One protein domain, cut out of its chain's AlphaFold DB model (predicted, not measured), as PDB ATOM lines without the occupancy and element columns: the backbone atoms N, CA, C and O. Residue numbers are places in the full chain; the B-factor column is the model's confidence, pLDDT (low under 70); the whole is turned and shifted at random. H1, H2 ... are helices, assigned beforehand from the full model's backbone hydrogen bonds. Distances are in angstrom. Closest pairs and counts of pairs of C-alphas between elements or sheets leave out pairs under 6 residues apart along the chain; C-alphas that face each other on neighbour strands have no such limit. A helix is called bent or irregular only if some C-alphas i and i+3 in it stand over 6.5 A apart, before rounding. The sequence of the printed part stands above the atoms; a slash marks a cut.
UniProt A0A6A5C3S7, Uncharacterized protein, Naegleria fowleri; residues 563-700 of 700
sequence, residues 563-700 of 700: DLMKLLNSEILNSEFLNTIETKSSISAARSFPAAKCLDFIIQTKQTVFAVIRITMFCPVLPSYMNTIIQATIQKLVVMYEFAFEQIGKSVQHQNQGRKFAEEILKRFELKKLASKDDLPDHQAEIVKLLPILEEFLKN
ATOM      1  N   ASP A 563     179.787 245.041 356.167       72.00
ATOM      2  CA  ASP A 563     179.750 245.917 357.342       72.00
ATOM      3  C   ASP A 563     178.350 246.028 357.940       72.00
ATOM      4  O   ASP A 563     178.200 245.983 359.157       72.00
ATOM      5  N   LEU A 564     177.309 246.080 357.103       73.62
ATOM      6  CA  LEU A 564     175.922 246.061 357.567       73.62
ATOM      7  C   LEU A 564     175.596 244.728 358.251       73.62
ATOM      8  O   LEU A 564     175.038 244.714 359.340       73.62
ATOM      9  N   MET A 565     175.980 243.600 357.652       75.12
ATOM     10  CA  MET A 565     175.769 242.280 358.246       75.12
ATOM     11  C   MET A 565     176.592 242.094 359.518       75.12
ATOM     12  O   MET A 565     176.117 241.459 360.456       75.12
ATOM     13  N   LYS A 566     177.808 242.643 359.575       76.56
ATOM     14  CA  LYS A 566     178.628 242.651 360.783       76.56
ATOM     15  C   LYS A 566     177.939 243.460 361.875       76.56
ATOM     16  O   LYS A 566     177.729 242.898 362.935       76.56
ATOM     17  N   LEU A 567     177.496 244.683 361.583       73.44
ATOM     18  CA  LEU A 567     176.751 245.547 362.503       73.44
ATOM     19  C   LEU A 567     175.489 244.847 363.048       73.44
ATOM     20  O   LEU A 567     175.297 244.750 364.257       73.44
ATOM     21  N   LEU A 568     174.668 244.276 362.159       73.75
ATOM     22  CA  LEU A 568     173.433 243.571 362.527       73.75
ATOM     23  C   LEU A 568     173.703 242.313 363.375       73.75
ATOM     24  O   LEU A 568     172.974 242.039 364.330       73.75
ATOM     25  N   ASN A 569     174.753 241.550 363.052       73.25
ATOM     26  CA  ASN A 569     175.077 240.311 363.761       73.25
ATOM     27  C   ASN A 569     175.840 240.540 365.076       73.25
ATOM     28  O   ASN A 569     175.604 239.815 366.039       73.25
ATOM     29  N   SER A 570     176.768 241.503 365.131       69.81
ATOM     30  CA  SER A 570     177.630 241.715 366.299       69.81
ATOM     31  C   SER A 570     176.944 242.492 367.414       69.81
ATOM     32  O   SER A 570     177.203 242.200 368.574       69.81
ATOM     33  N   GLU A 571     176.084 243.459 367.083       65.62
ATOM     34  CA  GLU A 571     175.479 244.340 368.094       65.62
ATOM     35  C   GLU A 571     174.109 243.848 368.563       65.62
ATOM     36  O   GLU A 571     173.804 243.919 369.750       65.62
ATOM     37  N   ILE A 572     173.283 243.320 367.654       65.12
ATOM     38  CA  ILE A 572     171.907 242.939 367.989       65.12
ATOM     39  C   ILE A 572     171.832 241.444 368.288       65.12
ATOM     40  O   ILE A 572     171.478 241.056 369.397       65.12
ATOM     41  N   LEU A 573     172.199 240.590 367.329       63.72
ATOM     42  CA  LEU A 573     171.880 239.157 367.395       63.72
ATOM     43  C   LEU A 573     172.701 238.352 368.412       63.72
ATOM     44  O   LEU A 573     172.205 237.339 368.893       63.72
ATOM     45  N   ASN A 574     173.906 238.805 368.755       63.91
ATOM     46  CA  ASN A 574     174.792 238.115 369.697       63.91
ATOM     47  C   ASN A 574     174.849 238.769 371.084       63.91
ATOM     48  O   ASN A 574     175.713 238.418 371.888       63.91
ATOM     49  N   SER A 575     173.967 239.727 371.382       68.81
ATOM     50  CA  SER A 575     173.975 240.356 372.703       68.81
ATOM     51  C   SER A 575     173.614 239.326 373.784       68.81
ATOM     52  O   SER A 575     172.595 238.639 373.697       68.81
ATOM     53  N   GLU A 576     174.431 239.226 374.842       72.56
ATOM     54  CA  GLU A 576     174.127 238.397 376.025       72.56
ATOM     55  C   GLU A 576     172.739 238.715 376.605       72.56
ATOM     56  O   GLU A 576     172.078 237.857 377.192       72.56
ATOM     57  N   PHE A 577     172.274 239.948 376.392       73.31
ATOM     58  CA  PHE A 577     170.945 240.420 376.746       73.31
ATOM     59  C   PHE A 577     169.830 239.617 376.056       73.31
ATOM     60  O   PHE A 577     168.909 239.166 376.734       73.31
ATOM     61  N   LEU A 578     169.941 239.353 374.749       72.12
ATOM     62  CA  LEU A 578     168.969 238.558 373.985       72.12
ATOM     63  C   LEU A 578     168.923 237.108 374.461       72.12
ATOM     64  O   LEU A 578     167.847 236.591 374.750       72.12
ATOM     65  N   ASN A 579     170.092 236.490 374.648       76.31
ATOM     66  CA  ASN A 579     170.177 235.142 375.210       76.31
ATOM     67  C   ASN A 579     169.545 235.088 376.605       76.31
ATOM     68  O   ASN A 579     168.902 234.104 376.960       76.31
ATOM     69  N   THR A 580     169.679 236.157 377.391       72.31
ATOM     70  CA  THR A 580     169.075 236.241 378.722       72.31
ATOM     71  C   THR A 580     167.555 236.401 378.670       72.31
ATOM     72  O   THR A 580     166.879 235.836 379.523       72.31
ATOM     73  N   ILE A 581     167.007 237.115 377.684       72.44
ATOM     74  CA  ILE A 581     165.554 237.233 377.474       72.44
ATOM     75  C   ILE A 581     164.971 235.900 376.982       72.44
ATOM     76  O   ILE A 581     163.986 235.423 377.542       72.44
ATOM     77  N   GLU A 582     165.594 235.267 375.983       74.50
ATOM     78  CA  GLU A 582     165.090 234.029 375.370       74.50
ATOM     79  C   GLU A 582     165.169 232.825 376.327       74.50
ATOM     80  O   GLU A 582     164.247 232.011 376.381       74.50
ATOM     81  N   THR A 583     166.236 232.717 377.131       68.44
ATOM     82  CA  THR A 583     166.396 231.611 378.097       68.44
ATOM     83  C   THR A 583     165.562 231.780 379.369       68.44
ATOM     84  O   THR A 583     165.272 230.790 380.041       68.44
ATOM     85  N   LYS A 584     165.145 233.006 379.707       59.06
ATOM     86  CA  LYS A 584     164.392 233.320 380.935       59.06
ATOM     87  C   LYS A 584     162.915 233.599 380.677       59.06
ATOM     88  O   LYS A 584     162.321 234.465 381.314       59.06
ATOM     89  N   SER A 585     162.286 232.802 379.819       52.16
ATOM     90  CA  SER A 585     160.828 232.810 379.625       52.16
ATOM     91  C   SER A 585     160.014 232.486 380.898       52.16
ATOM     92  O   SER A 585     158.787 232.564 380.884       52.16
ATOM     93  N   SER A 586     160.659 232.198 382.038       52.91
ATOM     94  CA  SER A 586     160.035 232.272 383.358       52.91
ATOM     95  C   SER A 586     159.989 233.724 383.869       52.91
ATOM     96  O   SER A 586     160.987 234.314 384.285       52.91
ATOM     97  N   ILE A 587     158.773 234.280 383.898       55.94
ATOM     98  CA  ILE A 587     158.392 235.638 384.351       55.94
ATOM     99  C   ILE A 587     159.076 236.074 385.669       55.94
ATOM    100  O   ILE A 587     159.272 237.265 385.917       55.94
ATOM    101  N   SER A 588     159.472 235.131 386.528       57.06
ATOM    102  CA  SER A 588     160.134 235.399 387.807       57.06
ATOM    103  C   SER A 588     161.569 235.923 387.679       57.06
ATOM    104  O   SER A 588     161.972 236.752 388.491       57.06
ATOM    105  N   ALA A 589     162.340 235.492 386.675       57.44
ATOM    106  CA  ALA A 589     163.740 235.904 386.514       57.44
ATOM    107  C   ALA A 589     163.893 237.232 385.744       57.44
ATOM    108  O   ALA A 589     164.922 237.899 385.844       57.44
ATOM    109  N   ALA A 590     162.850 237.638 385.017       57.84
ATOM    110  CA  ALA A 590     162.754 238.920 384.323       57.84
ATOM    111  C   ALA A 590     162.614 240.120 385.285       57.84
ATOM    112  O   ALA A 590     163.008 241.233 384.950       57.84
ATOM    113  N   ARG A 591     162.105 239.900 386.509       62.69
ATOM    114  CA  ARG A 591     161.876 240.953 387.519       62.69
ATOM    115  C   ARG A 591     163.145 241.478 388.200       62.69
ATOM    116  O   ARG A 591     163.066 242.477 388.905       62.69
ATOM    117  N   SER A 592     164.290 240.819 388.027       66.56
ATOM    118  CA  SER A 592     165.545 241.188 388.695       66.56
ATOM    119  C   SER A 592     166.579 241.812 387.754       66.56
ATOM    120  O   SER A 592     167.757 241.874 388.113       66.56
ATOM    121  N   PHE A 593     166.200 242.207 386.533       77.94
ATOM    122  CA  PHE A 593     167.157 242.794 385.598       77.94
ATOM    123  C   PHE A 593     167.399 244.277 385.941       77.94
ATOM    124  O   PHE A 593     166.440 245.044 385.990       77.94
ATOM    125  N   PRO A 594     168.647 244.714 386.204       83.50
ATOM    126  CA  PRO A 594     168.902 246.089 386.623       83.50
ATOM    127  C   PRO A 594     168.562 247.097 385.518       83.50
ATOM    128  O   PRO A 594     169.087 246.993 384.409       83.50
ATOM    129  N   ALA A 595     167.766 248.121 385.843       79.56
ATOM    130  CA  ALA A 595     167.396 249.193 384.912       79.56
ATOM    131  C   ALA A 595     168.619 249.904 384.293       79.56
ATOM    132  O   ALA A 595     168.582 250.266 383.120       79.56
ATOM    133  N   ALA A 596     169.724 250.022 385.037       78.25
ATOM    134  CA  ALA A 596     170.991 250.551 384.527       78.25
ATOM    135  C   ALA A 596     171.537 249.738 383.336       78.25
ATOM    136  O   ALA A 596     171.921 250.316 382.326       78.25
ATOM    137  N   LYS A 597     171.474 248.398 383.396       82.12
ATOM    138  CA  LYS A 597     171.912 247.534 382.286       82.12
ATOM    139  C   LYS A 597     170.990 247.644 381.071       82.12
ATOM    140  O   LYS A 597     171.466 247.573 379.943       82.12
ATOM    141  N   CYS A 598     169.686 247.828 381.288       80.69
ATOM    142  CA  CYS A 598     168.734 248.086 380.203       80.69
ATOM    143  C   CYS A 598     169.013 249.429 379.515       80.69
ATOM    144  O   CYS A 598     168.931 249.523 378.293       80.69
ATOM    145  N   LEU A 599     169.375 250.458 380.282       77.06
ATOM    146  CA  LEU A 599     169.736 251.759 379.729       77.06
ATOM    147  C   LEU A 599     171.056 251.703 378.948       77.06
ATOM    148  O   LEU A 599     171.119 252.227 377.837       77.06
ATOM    149  N   ASP A 600     172.080 251.039 379.489       77.94
ATOM    150  CA  ASP A 600     173.356 250.836 378.790       77.94
ATOM    151  C   ASP A 600     173.146 250.095 377.467       77.94
ATOM    152  O   ASP A 600     173.700 250.488 376.441       77.94
ATOM    153  N   PHE A 601     172.282 249.076 377.470       82.06
ATOM    154  CA  PHE A 601     171.879 248.364 376.263       82.06
ATOM    155  C   PHE A 601     171.249 249.310 375.227       82.06
ATOM    156  O   PHE A 601     171.720 249.368 374.094       82.06
ATOM    157  N   ILE A 602     170.250 250.109 375.622       79.00
ATOM    158  CA  ILE A 602     169.590 251.082 374.735       79.00
ATOM    159  C   ILE A 602     170.599 252.072 374.128       79.00
ATOM    160  O   ILE A 602     170.505 252.422 372.946       79.00
ATOM    161  N   ILE A 603     171.564 252.534 374.927       77.00
ATOM    162  CA  ILE A 603     172.613 253.457 374.479       77.00
ATOM    163  C   ILE A 603     173.537 252.770 373.467       77.00
ATOM    164  O   ILE A 603     173.855 253.372 372.439       77.00
ATOM    165  N   GLN A 604     173.930 251.520 373.724       78.25
ATOM    166  CA  GLN A 604     174.790 250.738 372.835       78.25
ATOM    167  C   GLN A 604     174.102 250.423 371.500       78.25
ATOM    168  O   GLN A 604     174.717 250.583 370.451       78.25
ATOM    169  N   THR A 605     172.812 250.073 371.503       77.62
ATOM    170  CA  THR A 605     172.070 249.734 370.274       77.62
ATOM    171  C   THR A 605     171.501 250.935 369.528       77.62
ATOM    172  O   THR A 605     170.940 250.785 368.441       77.62
ATOM    173  N   LYS A 606     171.653 252.154 370.067       78.75
ATOM    174  CA  LYS A 606     171.149 253.396 369.461       78.75
ATOM    175  C   LYS A 606     171.565 253.545 367.997       78.75
ATOM    176  O   LYS A 606     170.731 253.866 367.149       78.75
ATOM    177  N   GLN A 607     172.848 253.349 367.698       74.69
ATOM    178  CA  GLN A 607     173.380 253.553 366.347       74.69
ATOM    179  C   GLN A 607     172.835 252.511 365.367       74.69
ATOM    180  O   GLN A 607     172.449 252.867 364.252       74.69
ATOM    181  N   THR A 608     172.711 251.260 365.808       74.25
ATOM    182  CA  THR A 608     172.160 250.157 365.020       74.25
ATOM    183  C   THR A 608     170.688 250.375 364.701       74.25
ATOM    184  O   THR A 608     170.288 250.282 363.544       74.25
ATOM    185  N   VAL A 609     169.883 250.746 365.703       76.31
ATOM    186  CA  VAL A 609     168.458 251.062 365.521       76.31
ATOM    187  C   VAL A 609     168.289 252.216 364.543       76.31
ATOM    188  O   VAL A 609     167.466 252.148 363.633       76.31
ATOM    189  N   PHE A 610     169.114 253.255 364.663       76.62
ATOM    190  CA  PHE A 610     169.055 254.398 363.756       76.62
ATOM    191  C   PHE A 610     169.452 254.008 362.330       76.62
ATOM    192  O   PHE A 610     168.831 254.482 361.382       76.62
ATOM    193  N   ALA A 611     170.452 253.142 362.162       75.75
ATOM    194  CA  ALA A 611     170.845 252.629 360.854       75.75
ATOM    195  C   ALA A 611     169.725 251.791 360.219       75.75
ATOM    196  O   ALA A 611     169.374 252.034 359.066       75.75
ATOM    197  N   VAL A 612     169.112 250.877 360.980       78.38
ATOM    198  CA  VAL A 612     167.997 250.037 360.514       78.38
ATOM    199  C   VAL A 612     166.805 250.896 360.102       78.38
ATOM    200  O   VAL A 612     166.337 250.757 358.974       78.38
ATOM    201  N   ILE A 613     166.380 251.844 360.949       75.75
ATOM    202  CA  ILE A 613     165.253 252.739 360.644       75.75
ATOM    203  C   ILE A 613     165.558 253.600 359.408       75.75
ATOM    204  O   ILE A 613     164.700 253.765 358.538       75.75
ATOM    205  N   ARG A 614     166.788 254.114 359.262       77.12
ATOM    206  CA  ARG A 614     167.180 254.853 358.049       77.12
ATOM    207  C   ARG A 614     167.095 253.981 356.804       77.12
ATOM    208  O   ARG A 614     166.493 254.412 355.828       77.12
ATOM    209  N   ILE A 615     167.658 252.775 356.833       77.44
ATOM    210  CA  ILE A 615     167.633 251.862 355.682       77.44
ATOM    211  C   ILE A 615     166.188 251.593 355.260       77.44
ATOM    212  O   ILE A 615     165.856 251.749 354.090       77.44
ATOM    213  N   THR A 616     165.303 251.288 356.205       76.69
ATOM    214  CA  THR A 616     163.887 251.048 355.903       76.69
ATOM    215  C   THR A 616     163.138 252.273 355.399       76.69
ATOM    216  O   THR A 616     162.236 252.133 354.581       76.69
ATOM    217  N   MET A 617     163.475 253.476 355.871       73.19
ATOM    218  CA  MET A 617     162.787 254.698 355.446       73.19
ATOM    219  C   MET A 617     163.258 255.191 354.077       73.19
ATOM    220  O   MET A 617     162.447 255.674 353.292       73.19
ATOM    221  N   PHE A 618     164.557 255.083 353.790       76.81
ATOM    222  CA  PHE A 618     165.159 255.609 352.563       76.81
ATOM    223  C   PHE A 618     165.219 254.585 351.423       76.81
ATOM    224  O   PHE A 618     165.400 254.976 350.271       76.81
ATOM    225  N   CYS A 619     165.027 253.294 351.708       77.88
ATOM    226  CA  CYS A 619     164.977 252.235 350.702       77.88
ATOM    227  C   CYS A 619     163.598 251.553 350.715       77.88
ATOM    228  O   CYS A 619     163.448 250.503 351.337       77.88
ATOM    229  N   PRO A 620     162.586 252.109 350.016       71.50
ATOM    230  CA  PRO A 620     161.231 251.547 350.012       71.50
ATOM    231  C   PRO A 620     161.162 250.161 349.358       71.50
ATOM    232  O   PRO A 620     160.263 249.376 349.654       71.50
ATOM    233  N   VAL A 621     162.123 249.843 348.484       75.88
ATOM    234  CA  VAL A 621     162.245 248.539 347.830       75.88
ATOM    235  C   VAL A 621     163.577 247.915 348.230       75.88
ATOM    236  O   VAL A 621     164.637 248.297 347.738       75.88
ATOM    237  N   LEU A 622     163.512 246.946 349.139       73.25
ATOM    238  CA  LEU A 622     164.648 246.121 349.535       73.25
ATOM    239  C   LEU A 622     164.577 244.767 348.819       73.25
ATOM    240  O   LEU A 622     163.484 244.215 348.665       73.25
ATOM    241  N   PRO A 623     165.719 244.172 348.424       71.62
ATOM    242  CA  PRO A 623     165.746 242.779 347.997       71.62
ATOM    243  C   PRO A 623     165.084 241.873 349.046       71.62
ATOM    244  O   PRO A 623     165.290 242.067 350.242       71.62
ATOM    245  N   SER A 624     164.333 240.857 348.617       69.19
ATOM    246  CA  SER A 624     163.527 240.002 349.512       69.19
ATOM    247  C   SER A 624     164.316 239.398 350.685       69.19
ATOM    248  O   SER A 624     163.815 239.324 351.809       69.19
ATOM    249  N   TYR A 625     165.579 239.027 350.457       68.81
ATOM    250  CA  TYR A 625     166.453 238.518 351.516       68.81
ATOM    251  C   TYR A 625     166.805 239.595 352.558       68.81
ATOM    252  O   TYR A 625     166.813 239.298 353.750       68.81
ATOM    253  N   MET A 626     167.050 240.842 352.132       71.19
ATOM    254  CA  MET A 626     167.278 241.969 353.044       71.19
ATOM    255  C   MET A 626     166.010 242.307 353.807       71.19
ATOM    256  O   MET A 626     166.086 242.535 355.006       71.19
ATOM    257  N   ASN A 627     164.855 242.269 353.136       78.12
ATOM    258  CA  ASN A 627     163.565 242.488 353.780       78.12
ATOM    259  C   ASN A 627     163.364 241.499 354.939       78.12
ATOM    260  O   ASN A 627     163.081 241.909 356.055       78.12
ATOM    261  N   THR A 628     163.648 240.213 354.706       77.81
ATOM    262  CA  THR A 628     163.543 239.163 355.735       77.81
ATOM    263  C   THR A 628     164.497 239.405 356.913       77.81
ATOM    264  O   THR A 628     164.099 239.287 358.070       77.81
ATOM    265  N   ILE A 629     165.759 239.760 356.640       77.44
ATOM    266  CA  ILE A 629     166.774 239.999 357.684       77.44
ATOM    267  C   ILE A 629     166.435 241.251 358.497       77.44
ATOM    268  O   ILE A 629     166.492 241.227 359.727       77.44
ATOM    269  N   ILE A 630     166.068 242.339 357.822       80.56
ATOM    270  CA  ILE A 630     165.712 243.611 358.449       80.56
ATOM    271  C   ILE A 630     164.437 243.443 359.276       80.56
ATOM    272  O   ILE A 630     164.427 243.842 360.434       80.56
ATOM    273  N   GLN A 631     163.417 242.765 358.747       81.69
ATOM    274  CA  GLN A 631     162.181 242.469 359.472       81.69
ATOM    275  C   GLN A 631     162.444 241.644 360.737       81.69
ATOM    276  O   GLN A 631     162.001 242.027 361.817       81.69
ATOM    277  N   ALA A 632     163.219 240.559 360.635       81.06
ATOM    278  CA  ALA A 632     163.589 239.748 361.796       81.06
ATOM    279  C   ALA A 632     164.390 240.557 362.833       81.06
ATOM    280  O   ALA A 632     164.204 240.387 364.036       81.06
ATOM    281  N   THR A 633     165.260 241.462 362.378       80.75
ATOM    282  CA  THR A 633     166.025 242.353 363.262       80.75
ATOM    283  C   THR A 633     165.107 243.352 363.969       80.75
ATOM    284  O   THR A 633     165.226 243.530 365.178       80.75
ATOM    285  N   ILE A 634     164.168 243.972 363.248       82.12
ATOM    286  CA  ILE A 634     163.196 244.921 363.808       82.12
ATOM    287  C   ILE A 634     162.315 244.229 364.843       82.12
ATOM    288  O   ILE A 634     162.171 244.748 365.943       82.12
ATOM    289  N   GLN A 635     161.784 243.042 364.542       83.12
ATOM    290  CA  GLN A 635     160.959 242.285 365.486       83.12
ATOM    291  C   GLN A 635     161.714 241.989 366.787       83.12
ATOM    292  O   GLN A 635     161.170 242.171 367.874       83.12
ATOM    293  N   LYS A 636     162.992 241.603 366.696       82.19
ATOM    294  CA  LYS A 636     163.837 241.412 367.882       82.19
ATOM    295  C   LYS A 636     164.060 242.715 368.645       82.19
ATOM    296  O   LYS A 636     163.913 242.730 369.862       82.19
ATOM    297  N   LEU A 637     164.365 243.808 367.944       81.94
ATOM    298  CA  LEU A 637     164.531 245.127 368.556       81.94
ATOM    299  C   LEU A 637     163.263 245.588 369.283       81.94
ATOM    300  O   LEU A 637     163.375 246.097 370.392       81.94
ATOM    301  N   VAL A 638     162.081 245.372 368.700       82.50
ATOM    302  CA  VAL A 638     160.783 245.696 369.316       82.50
ATOM    303  C   VAL A 638     160.638 244.985 370.659       82.50
ATOM    304  O   VAL A 638     160.456 245.655 371.670       82.50
ATOM    305  N   VAL A 639     160.822 243.660 370.689       83.19
ATOM    306  CA  VAL A 639     160.723 242.859 371.923       83.19
ATOM    307  C   VAL A 639     161.739 243.318 372.974       83.19
ATOM    308  O   VAL A 639     161.418 243.443 374.155       83.19
ATOM    309  N   MET A 640     162.976 243.599 372.558       82.00
ATOM    310  CA  MET A 640     164.025 244.061 373.473       82.00
ATOM    311  C   MET A 640     163.715 245.440 374.058       82.00
ATOM    312  O   MET A 640     163.967 245.669 375.240       82.00
ATOM    313  N   TYR A 641     163.190 246.356 373.245       82.75
ATOM    314  CA  TYR A 641     162.886 247.722 373.662       82.75
ATOM    315  C   TYR A 641     161.647 247.763 374.550       82.75
ATOM    316  O   TYR A 641     161.667 248.464 375.556       82.75
ATOM    317  N   GLU A 642     160.621 246.969 374.241       83.00
ATOM    318  CA  GLU A 642     159.454 246.771 375.106       83.00
ATOM    319  C   GLU A 642     159.891 246.338 376.512       83.00
ATOM    320  O   GLU A 642     159.599 247.019 377.496       83.00
ATOM    321  N   PHE A 643     160.716 245.289 376.596       83.31
ATOM    322  CA  PHE A 643     161.265 244.817 377.864       83.31
ATOM    323  C   PHE A 643     162.132 245.877 378.565       83.31
ATOM    324  O   PHE A 643     161.980 246.123 379.763       83.31
ATOM    325  N   ALA A 644     163.050 246.524 377.842       82.38
ATOM    326  CA  ALA A 644     163.965 247.503 378.423       82.38
ATOM    327  C   ALA A 644     163.222 248.726 378.983       82.38
ATOM    328  O   ALA A 644     163.515 249.156 380.103       82.38
ATOM    329  N   PHE A 645     162.240 249.260 378.251       81.06
ATOM    330  CA  PHE A 645     161.425 250.385 378.707       81.06
ATOM    331  C   PHE A 645     160.515 250.008 379.876       81.06
ATOM    332  O   PHE A 645     160.393 250.803 380.808       81.06
ATOM    333  N   GLU A 646     159.963 248.791 379.908       82.88
ATOM    334  CA  GLU A 646     159.193 248.305 381.057       82.88
ATOM    335  C   GLU A 646     160.044 248.288 382.342       82.88
ATOM    336  O   GLU A 646     159.599 248.726 383.407       82.88
ATOM    337  N   GLN A 647     161.297 247.819 382.260       82.12
ATOM    338  CA  GLN A 647     162.203 247.789 383.415       82.12
ATOM    339  C   GLN A 647     162.679 249.189 383.830       82.12
ATOM    340  O   GLN A 647     162.782 249.474 385.024       82.12
ATOM    341  N   ILE A 648     162.944 250.084 382.871       81.00
ATOM    342  CA  ILE A 648     163.325 251.476 383.161       81.00
ATOM    343  C   ILE A 648     162.154 252.239 383.792       81.00
ATOM    344  O   ILE A 648     162.369 252.996 384.737       81.00
ATOM    345  N   GLY A 649     160.923 252.007 383.327       77.06
ATOM    346  CA  GLY A 649     159.716 252.658 383.842       77.06
ATOM    347  C   GLY A 649     159.487 252.382 385.329       77.06
ATOM    348  O   GLY A 649     159.046 253.265 386.059       77.06
ATOM    349  N   LYS A 650     159.892 251.201 385.809       80.88
ATOM    350  CA  LYS A 650     159.832 250.819 387.230       80.88
ATOM    351  C   LYS A 650     160.874 251.526 388.111       80.88
ATOM    352  O   LYS A 650     160.781 251.446 389.333       80.88
ATOM    353  N   SER A 651     161.861 252.212 387.526       80.81
ATOM    354  CA  SER A 651     162.980 252.835 388.244       80.81
ATOM    355  C   SER A 651     163.008 254.359 388.083       80.81
ATOM    356  O   SER A 651     163.528 254.883 387.096       80.81
ATOM    357  N   VAL A 652     162.583 255.082 389.124       70.75
ATOM    358  CA  VAL A 652     162.522 256.562 389.168       70.75
ATOM    359  C   VAL A 652     163.853 257.236 388.786       70.75
ATOM    360  O   VAL A 652     163.863 258.254 388.100       70.75
ATOM    361  N   GLN A 653     164.998 256.652 389.161       71.19
ATOM    362  CA  GLN A 653     166.325 257.229 388.887       71.19
ATOM    363  C   GLN A 653     166.709 257.254 387.394       71.19
ATOM    364  O   GLN A 653     167.533 258.074 386.994       71.19
ATOM    365  N   HIS A 654     166.114 256.395 386.560       74.25
ATOM    366  CA  HIS A 654     166.508 256.221 385.153       74.25
ATOM    367  C   HIS A 654     165.437 256.682 384.149       74.25
ATOM    368  O   HIS A 654     165.725 256.794 382.954       74.25
ATOM    369  N   GLN A 655     164.235 257.035 384.621       74.38
ATOM    370  CA  GLN A 655     163.118 257.504 383.789       74.38
ATOM    371  C   GLN A 655     163.492 258.710 382.913       74.38
ATOM    372  O   GLN A 655     163.208 258.716 381.718       74.38
ATOM    373  N   ASN A 656     164.215 259.699 383.452       77.94
ATOM    374  CA  ASN A 656     164.583 260.908 382.700       77.94
ATOM    375  C   ASN A 656     165.487 260.630 381.483       77.94
ATOM    376  O   ASN A 656     165.387 261.324 380.470       77.94
ATOM    377  N   GLN A 657     166.380 259.641 381.564       73.12
ATOM    378  CA  GLN A 657     167.273 259.279 380.455       73.12
ATOM    379  C   GLN A 657     166.548 258.423 379.412       73.12
ATOM    380  O   GLN A 657     166.682 258.694 378.218       73.12
ATOM    381  N   GLY A 658     165.711 257.476 379.854       73.69
ATOM    382  CA  GLY A 658     164.816 256.738 378.960       73.69
ATOM    383  C   GLY A 658     163.879 257.674 378.192       73.69
ATOM    384  O   GLY A 658     163.721 257.531 376.981       73.69
ATOM    385  N   ARG A 659     163.332 258.695 378.868       78.81
ATOM    386  CA  ARG A 659     162.395 259.667 378.287       78.81
ATOM    387  C   ARG A 659     163.045 260.484 377.175       78.81
ATOM    388  O   ARG A 659     162.523 260.536 376.066       78.81
ATOM    389  N   LYS A 660     164.232 261.045 377.438       78.81
ATOM    390  CA  LYS A 660     165.011 261.792 376.434       78.81
ATOM    391  C   LYS A 660     165.316 260.950 375.195       78.81
ATOM    392  O   LYS A 660     165.286 261.460 374.080       78.81
ATOM    393  N   PHE A 661     165.614 259.668 375.386       73.56
ATOM    394  CA  PHE A 661     165.915 258.762 374.287       73.56
ATOM    395  C   PHE A 661     164.665 258.404 373.458       73.56
ATOM    396  O   PHE A 661     164.719 258.444 372.227       73.56
ATOM    397  N   ALA A 662     163.530 258.130 374.109       75.19
ATOM    398  CA  ALA A 662     162.256 257.893 373.428       75.19
ATOM    399  C   ALA A 662     161.788 259.127 372.631       75.19
ATOM    400  O   ALA A 662     161.394 259.006 371.468       75.19
ATOM    401  N   GLU A 663     161.924 260.327 373.206       79.56
ATOM    402  CA  GLU A 663     161.665 261.599 372.518       79.56
ATOM    403  C   GLU A 663     162.586 261.791 371.298       79.56
ATOM    404  O   GLU A 663     162.129 262.244 370.244       79.56
ATOM    405  N   GLU A 664     163.867 261.411 371.394       77.19
ATOM    406  CA  GLU A 664     164.810 261.494 370.273       77.19
ATOM    407  C   GLU A 664     164.410 260.568 369.113       77.19
ATOM    408  O   GLU A 664     164.458 261.001 367.961       77.19
ATOM    409  N   ILE A 665     163.970 259.332 369.387       70.75
ATOM    410  CA  ILE A 665     163.490 258.409 368.343       70.75
ATOM    411  C   ILE A 665     162.257 258.983 367.638       70.75
ATOM    412  O   ILE A 665     162.237 259.081 366.409       70.75
ATOM    413  N   LEU A 666     161.244 259.398 368.404       74.56
ATOM    414  CA  LEU A 666     159.995 259.909 367.838       74.56
ATOM    415  C   LEU A 666     160.222 261.166 366.993       74.56
ATOM    416  O   LEU A 666     159.661 261.287 365.901       74.56
ATOM    417  N   LYS A 667     161.066 262.087 367.475       78.75
ATOM    418  CA  LYS A 667     161.343 263.358 366.798       78.75
ATOM    419  C   LYS A 667     162.207 263.178 365.554       78.75
ATOM    420  O   LYS A 667     161.957 263.824 364.544       78.75
ATOM    421  N   ARG A 668     163.241 262.334 365.619       71.88
ATOM    422  CA  ARG A 668     164.255 262.237 364.557       71.88
ATOM    423  C   ARG A 668     163.796 261.432 363.343       71.88
ATOM    424  O   ARG A 668     164.322 261.658 362.258       71.88
ATOM    425  N   PHE A 669     162.845 260.517 363.520       63.75
ATOM    426  CA  PHE A 669     162.396 259.607 362.461       63.75
ATOM    427  C   PHE A 669     160.985 259.881 361.946       63.75
ATOM    428  O   PHE A 669     160.490 259.119 361.124       63.75
ATOM    429  N   GLU A 670     160.333 260.950 362.417       77.50
ATOM    430  CA  GLU A 670     158.963 261.302 362.022       77.50
ATOM    431  C   GLU A 670     158.003 260.089 362.069       77.50
ATOM    432  O   GLU A 670     157.113 259.970 361.230       77.50
ATOM    433  N   LEU A 671     158.167 259.165 363.033       73.56
ATOM    434  CA  LEU A 671     157.451 257.873 363.047       73.56
ATOM    435  C   LEU A 671     155.926 258.033 362.989       73.56
ATOM    436  O   LEU A 671     155.239 257.221 362.380       73.56
ATOM    437  N   LYS A 672     155.405 259.134 363.543       78.06
ATOM    438  CA  LYS A 672     153.984 259.507 363.472       78.06
ATOM    439  C   LYS A 672     153.490 259.753 362.044       78.06
ATOM    440  O   LYS A 672     152.368 259.400 361.715       78.06
ATOM    441  N   LYS A 673     154.334 260.337 361.193       80.12
ATOM    442  CA  LYS A 673     154.049 260.603 359.774       80.12
ATOM    443  C   LYS A 673     154.211 259.353 358.913       80.12
ATOM    444  O   LYS A 673     153.598 259.247 357.856       80.12
ATOM    445  N   LEU A 674     155.057 258.414 359.340       74.00
ATOM    446  CA  LEU A 674     155.143 257.104 358.700       74.00
ATOM    447  C   LEU A 674     153.884 256.282 359.006       74.00
ATOM    448  O   LEU A 674     153.290 255.745 358.082       74.00
ATOM    449  N   ALA A 675     153.439 256.272 360.266       75.94
ATOM    450  CA  ALA A 675     152.241 255.563 360.722       75.94
ATOM    451  C   ALA A 675     150.924 256.078 360.111       75.94
ATOM    452  O   ALA A 675     149.937 255.354 360.110       75.94
ATOM    453  N   SER A 676     150.897 257.309 359.589       81.44
ATOM    454  CA  SER A 676     149.719 257.886 358.929       81.44
ATOM    455  C   SER A 676     149.588 257.511 357.447       81.44
ATOM    456  O   SER A 676     148.780 258.116 356.748       81.44
ATOM    457  N   LYS A 677     150.431 256.612 356.924       84.12
ATOM    458  CA  LYS A 677     150.339 256.115 355.545       84.12
ATOM    459  C   LYS A 677     149.604 254.777 355.533       84.12
ATOM    460  O   LYS A 677     150.015 253.866 356.244       84.12
ATOM    461  N   ASP A 678     148.587 254.659 354.682       78.12
ATOM    462  CA  ASP A 678     147.741 253.459 354.609       78.12
ATOM    463  C   ASP A 678     148.443 252.260 353.937       78.12
ATOM    464  O   ASP A 678     148.158 251.117 354.283       78.12
ATOM    465  N   ASP A 679     149.425 252.509 353.059       78.88
ATOM    466  CA  ASP A 679     150.174 251.474 352.325       78.88
ATOM    467  C   ASP A 679     151.672 251.498 352.672       78.88
ATOM    468  O   ASP A 679     152.494 252.124 351.993       78.88
ATOM    469  N   LEU A 680     152.044 250.807 353.752       80.69
ATOM    470  CA  LEU A 680     153.438 250.632 354.165       80.69
ATOM    471  C   LEU A 680     153.968 249.243 353.766       80.69
ATOM    472  O   LEU A 680     153.308 248.240 354.035       80.69
ATOM    473  N   PRO A 681     155.190 249.144 353.210       78.38
ATOM    474  CA  PRO A 681     155.907 247.876 353.097       78.38
ATOM    475  C   PRO A 681     156.046 247.162 354.453       78.38
ATOM    476  O   PRO A 681     156.231 247.820 355.478       78.38
ATOM    477  N   ASP A 682     156.064 245.823 354.455       76.44
ATOM    478  CA  ASP A 682     156.062 244.986 355.674       76.44
ATOM    479  C   ASP A 682     157.101 245.402 356.733       76.44
ATOM    480  O   ASP A 682     156.810 245.456 357.927       76.44
ATOM    481  N   HIS A 683     158.323 245.744 356.314       72.81
ATOM    482  CA  HIS A 683     159.379 246.185 357.229       72.81
ATOM    483  C   HIS A 683     159.109 247.572 357.840       72.81
ATOM    484  O   HIS A 683     159.511 247.824 358.974       72.81
ATOM    485  N   GLN A 684     158.424 248.470 357.124       77.81
ATOM    486  CA  GLN A 684     158.007 249.771 357.659       77.81
ATOM    487  C   GLN A 684     156.834 249.606 358.633       77.81
ATOM    488  O   GLN A 684     156.827 250.254 359.678       77.81
ATOM    489  N   ALA A 685     155.900 248.693 358.348       81.81
ATOM    490  CA  ALA A 685     154.802 248.359 359.256       81.81
ATOM    491  C   ALA A 685     155.305 247.797 360.601       81.81
ATOM    492  O   ALA A 685     154.786 248.151 361.659       81.81
ATOM    493  N   GLU A 686     156.362 246.978 360.593       80.00
ATOM    494  CA  GLU A 686     156.992 246.489 361.830       80.00
ATOM    495  C   GLU A 686     157.662 247.608 362.644       80.00
ATOM    496  O   GLU A 686     157.573 247.609 363.869       80.00
ATOM    497  N   ILE A 687     158.275 248.605 361.997       76.06
ATOM    498  CA  ILE A 687     158.851 249.767 362.701       76.06
ATOM    499  C   ILE A 687     157.766 250.611 363.363       76.06
ATOM    500  O   ILE A 687     157.978 251.127 364.461       76.06
ATOM    501  N   VAL A 688     156.593 250.728 362.738       83.31
ATOM    502  CA  VAL A 688     155.453 251.446 363.320       83.31
ATOM    503  C   VAL A 688     155.012 250.821 364.650       83.31
ATOM    504  O   VAL A 688     154.525 251.544 365.514       83.31
ATOM    505  N   LYS A 689     155.282 249.532 364.908       84.00
ATOM    506  CA  LYS A 689     154.999 248.906 366.213       84.00
ATOM    507  C   LYS A 689     155.847 249.454 367.366       84.00
ATOM    508  O   LYS A 689     155.437 249.329 368.514       84.00
ATOM    509  N   LEU A 690     156.979 250.113 367.091       77.06
ATOM    510  CA  LEU A 690     157.739 250.834 368.123       77.06
ATOM    511  C   LEU A 690     156.995 252.082 368.625       77.06
ATOM    512  O   LEU A 690     157.228 252.514 369.749       77.06
ATOM    513  N   LEU A 691     156.110 252.667 367.810       81.88
ATOM    514  CA  LEU A 691     155.395 253.899 368.140       81.88
ATOM    515  C   LEU A 691     154.559 253.789 369.431       81.88
ATOM    516  O   LEU A 691     154.799 254.602 370.324       81.88
ATOM    517  N   PRO A 692     153.635 252.817 369.589       80.31
ATOM    518  CA  PRO A 692     152.830 252.708 370.808       80.31
ATOM    519  C   PRO A 692     153.680 252.470 372.062       80.31
ATOM    520  O   PRO A 692     153.409 253.085 373.087       80.31
ATOM    521  N   ILE A 693     154.748 251.668 371.964       79.38
ATOM    522  CA  ILE A 693     155.661 251.372 373.084       79.38
ATOM    523  C   ILE A 693     156.339 252.656 373.579       79.38
ATOM    524  O   ILE A 693     156.387 252.937 374.777       79.38
ATOM    525  N   LEU A 694     156.848 253.465 372.646       75.88
ATOM    526  CA  LEU A 694     157.496 254.734 372.970       75.88
ATOM    527  C   LEU A 694     156.496 255.744 373.542       75.88
ATOM    528  O   LEU A 694     156.828 256.463 374.479       75.88
ATOM    529  N   GLU A 695     155.278 255.812 373.004       79.56
ATOM    530  CA  GLU A 695     154.248 256.728 373.500       79.56
ATOM    531  C   GLU A 695     153.723 256.346 374.886       79.56
ATOM    532  O   GLU A 695     153.477 257.233 375.702       79.56
ATOM    533  N   GLU A 696     153.565 255.055 375.171       81.31
ATOM    534  CA  GLU A 696     153.180 254.558 376.493       81.31
ATOM    535  C   GLU A 696     154.254 254.876 377.536       81.31
ATOM    536  O   GLU A 696     153.946 255.430 378.591       81.31
ATOM    537  N   PHE A 697     155.525 254.632 377.207       76.19
ATOM    538  CA  PHE A 697     156.640 254.966 378.087       76.19
ATOM    539  C   PHE A 697     156.758 256.475 378.373       76.19
ATOM    540  O   PHE A 697     157.212 256.852 379.444       76.19
ATOM    541  N   LEU A 698     156.363 257.348 377.439       74.69
ATOM    542  CA  LEU A 698     156.383 258.806 377.648       74.69
ATOM    543  C   LEU A 698     155.197 259.339 378.464       74.69
ATOM    544  O   LEU A 698     155.278 260.460 378.977       74.69
ATOM    545  N   LYS A 699     154.085 258.597 378.510       78.19
ATOM    546  CA  LYS A 699     152.889 258.953 379.289       78.19
ATOM    547  C   LYS A 699     153.046 258.598 380.766       78.19
ATOM    548  O   LYS A 699     152.550 259.351 381.604       78.19
ATOM    549  N   ASN A 700     153.683 257.459 381.036       64.94
ATOM    550  CA  ASN A 700     154.030 256.974 382.373       64.94
ATOM    551  C   ASN A 700     155.230 257.738 382.944       64.94
ATOM    552  O   ASN A 700     155.268 257.897 384.185       64.94
TER     553      ASN A 700
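What this domain is: This is residues 563 to 700 of the 700 residues of an uncharacterized protein of Naegleria fowleri (UniProt A0A6A5C3S7). One long helix, H5, runs through the middle of a compact all-helix domain; H1, H4b and H8 pack round its first half, H4a, H6 and H9 round its second. H4a, H5, H6 and H9 form an up-and-down bundle, each running against the one before, while residues 582 to 588 stick out. The printed part has 138 residues with nine named helices, H1 to H9 in order, and no named strand; the radius of gyration of the C-alphas is 15.0 A, the spans 41 by 30 by 25 A.

Where its parts are: H5, residues 624 to 649, is 36.8 A long, from C-alpha 624 at (163.527, 240.002, 349.512) to C-alpha 649 at (159.716, 252.658, 383.842). H4, residues 595 to 618, was assigned as one helix by its hydrogen bonds but is bent: C-alphas 604 and 607 are 7.2 A apart. Its arms are H4a, 595 to 604, and H4b, 607 to 618. H1 is residues 563 to 573, H2 576 to 583, H3 587 to 590, H6 655 to 668 at 19.8 A, H7 671 to 675, H8 682 to 688 and H9 690 to 699.

How they stand to each other: H5 is the hub. Its residues 641 to 648 touch H4a, opposite ways at a shallow tilt of 32 degrees; C-alphas 595 and 648 are closest, 5.0 A. H5 and H6 form a hairpin, closest at C-alphas 649 and 655, 5.9 A. H9 touches H6, closest at C-alphas 662 and 694, 5.7 A. H8 touches H5, closest at C-alphas 631 and 683, 5.2 A, and H7, at C-alphas 675 and 688, 5.8 A. H1 touches H5, closest at C-alphas 568 and 633, 7.5 A. H2 is close but not clearly touching H5, about perpendicular at 89 degrees, and H3 is apart from H5. Every O i to N i+4 pair is within hydrogen-bond range in H2, H4a, H4b and H5 to H9; in H1, 5 of 7; H3 is too short.

The domain as a whole: The C-alphas of Pro 623 and Val 652 are farthest apart, 43.5 A. The printed part has no cut and no long link. Mean pLDDT of the printed part is 75.5; residues 570 to 575, 583 to 592, 624 to 625, 669 and 700 are under 70.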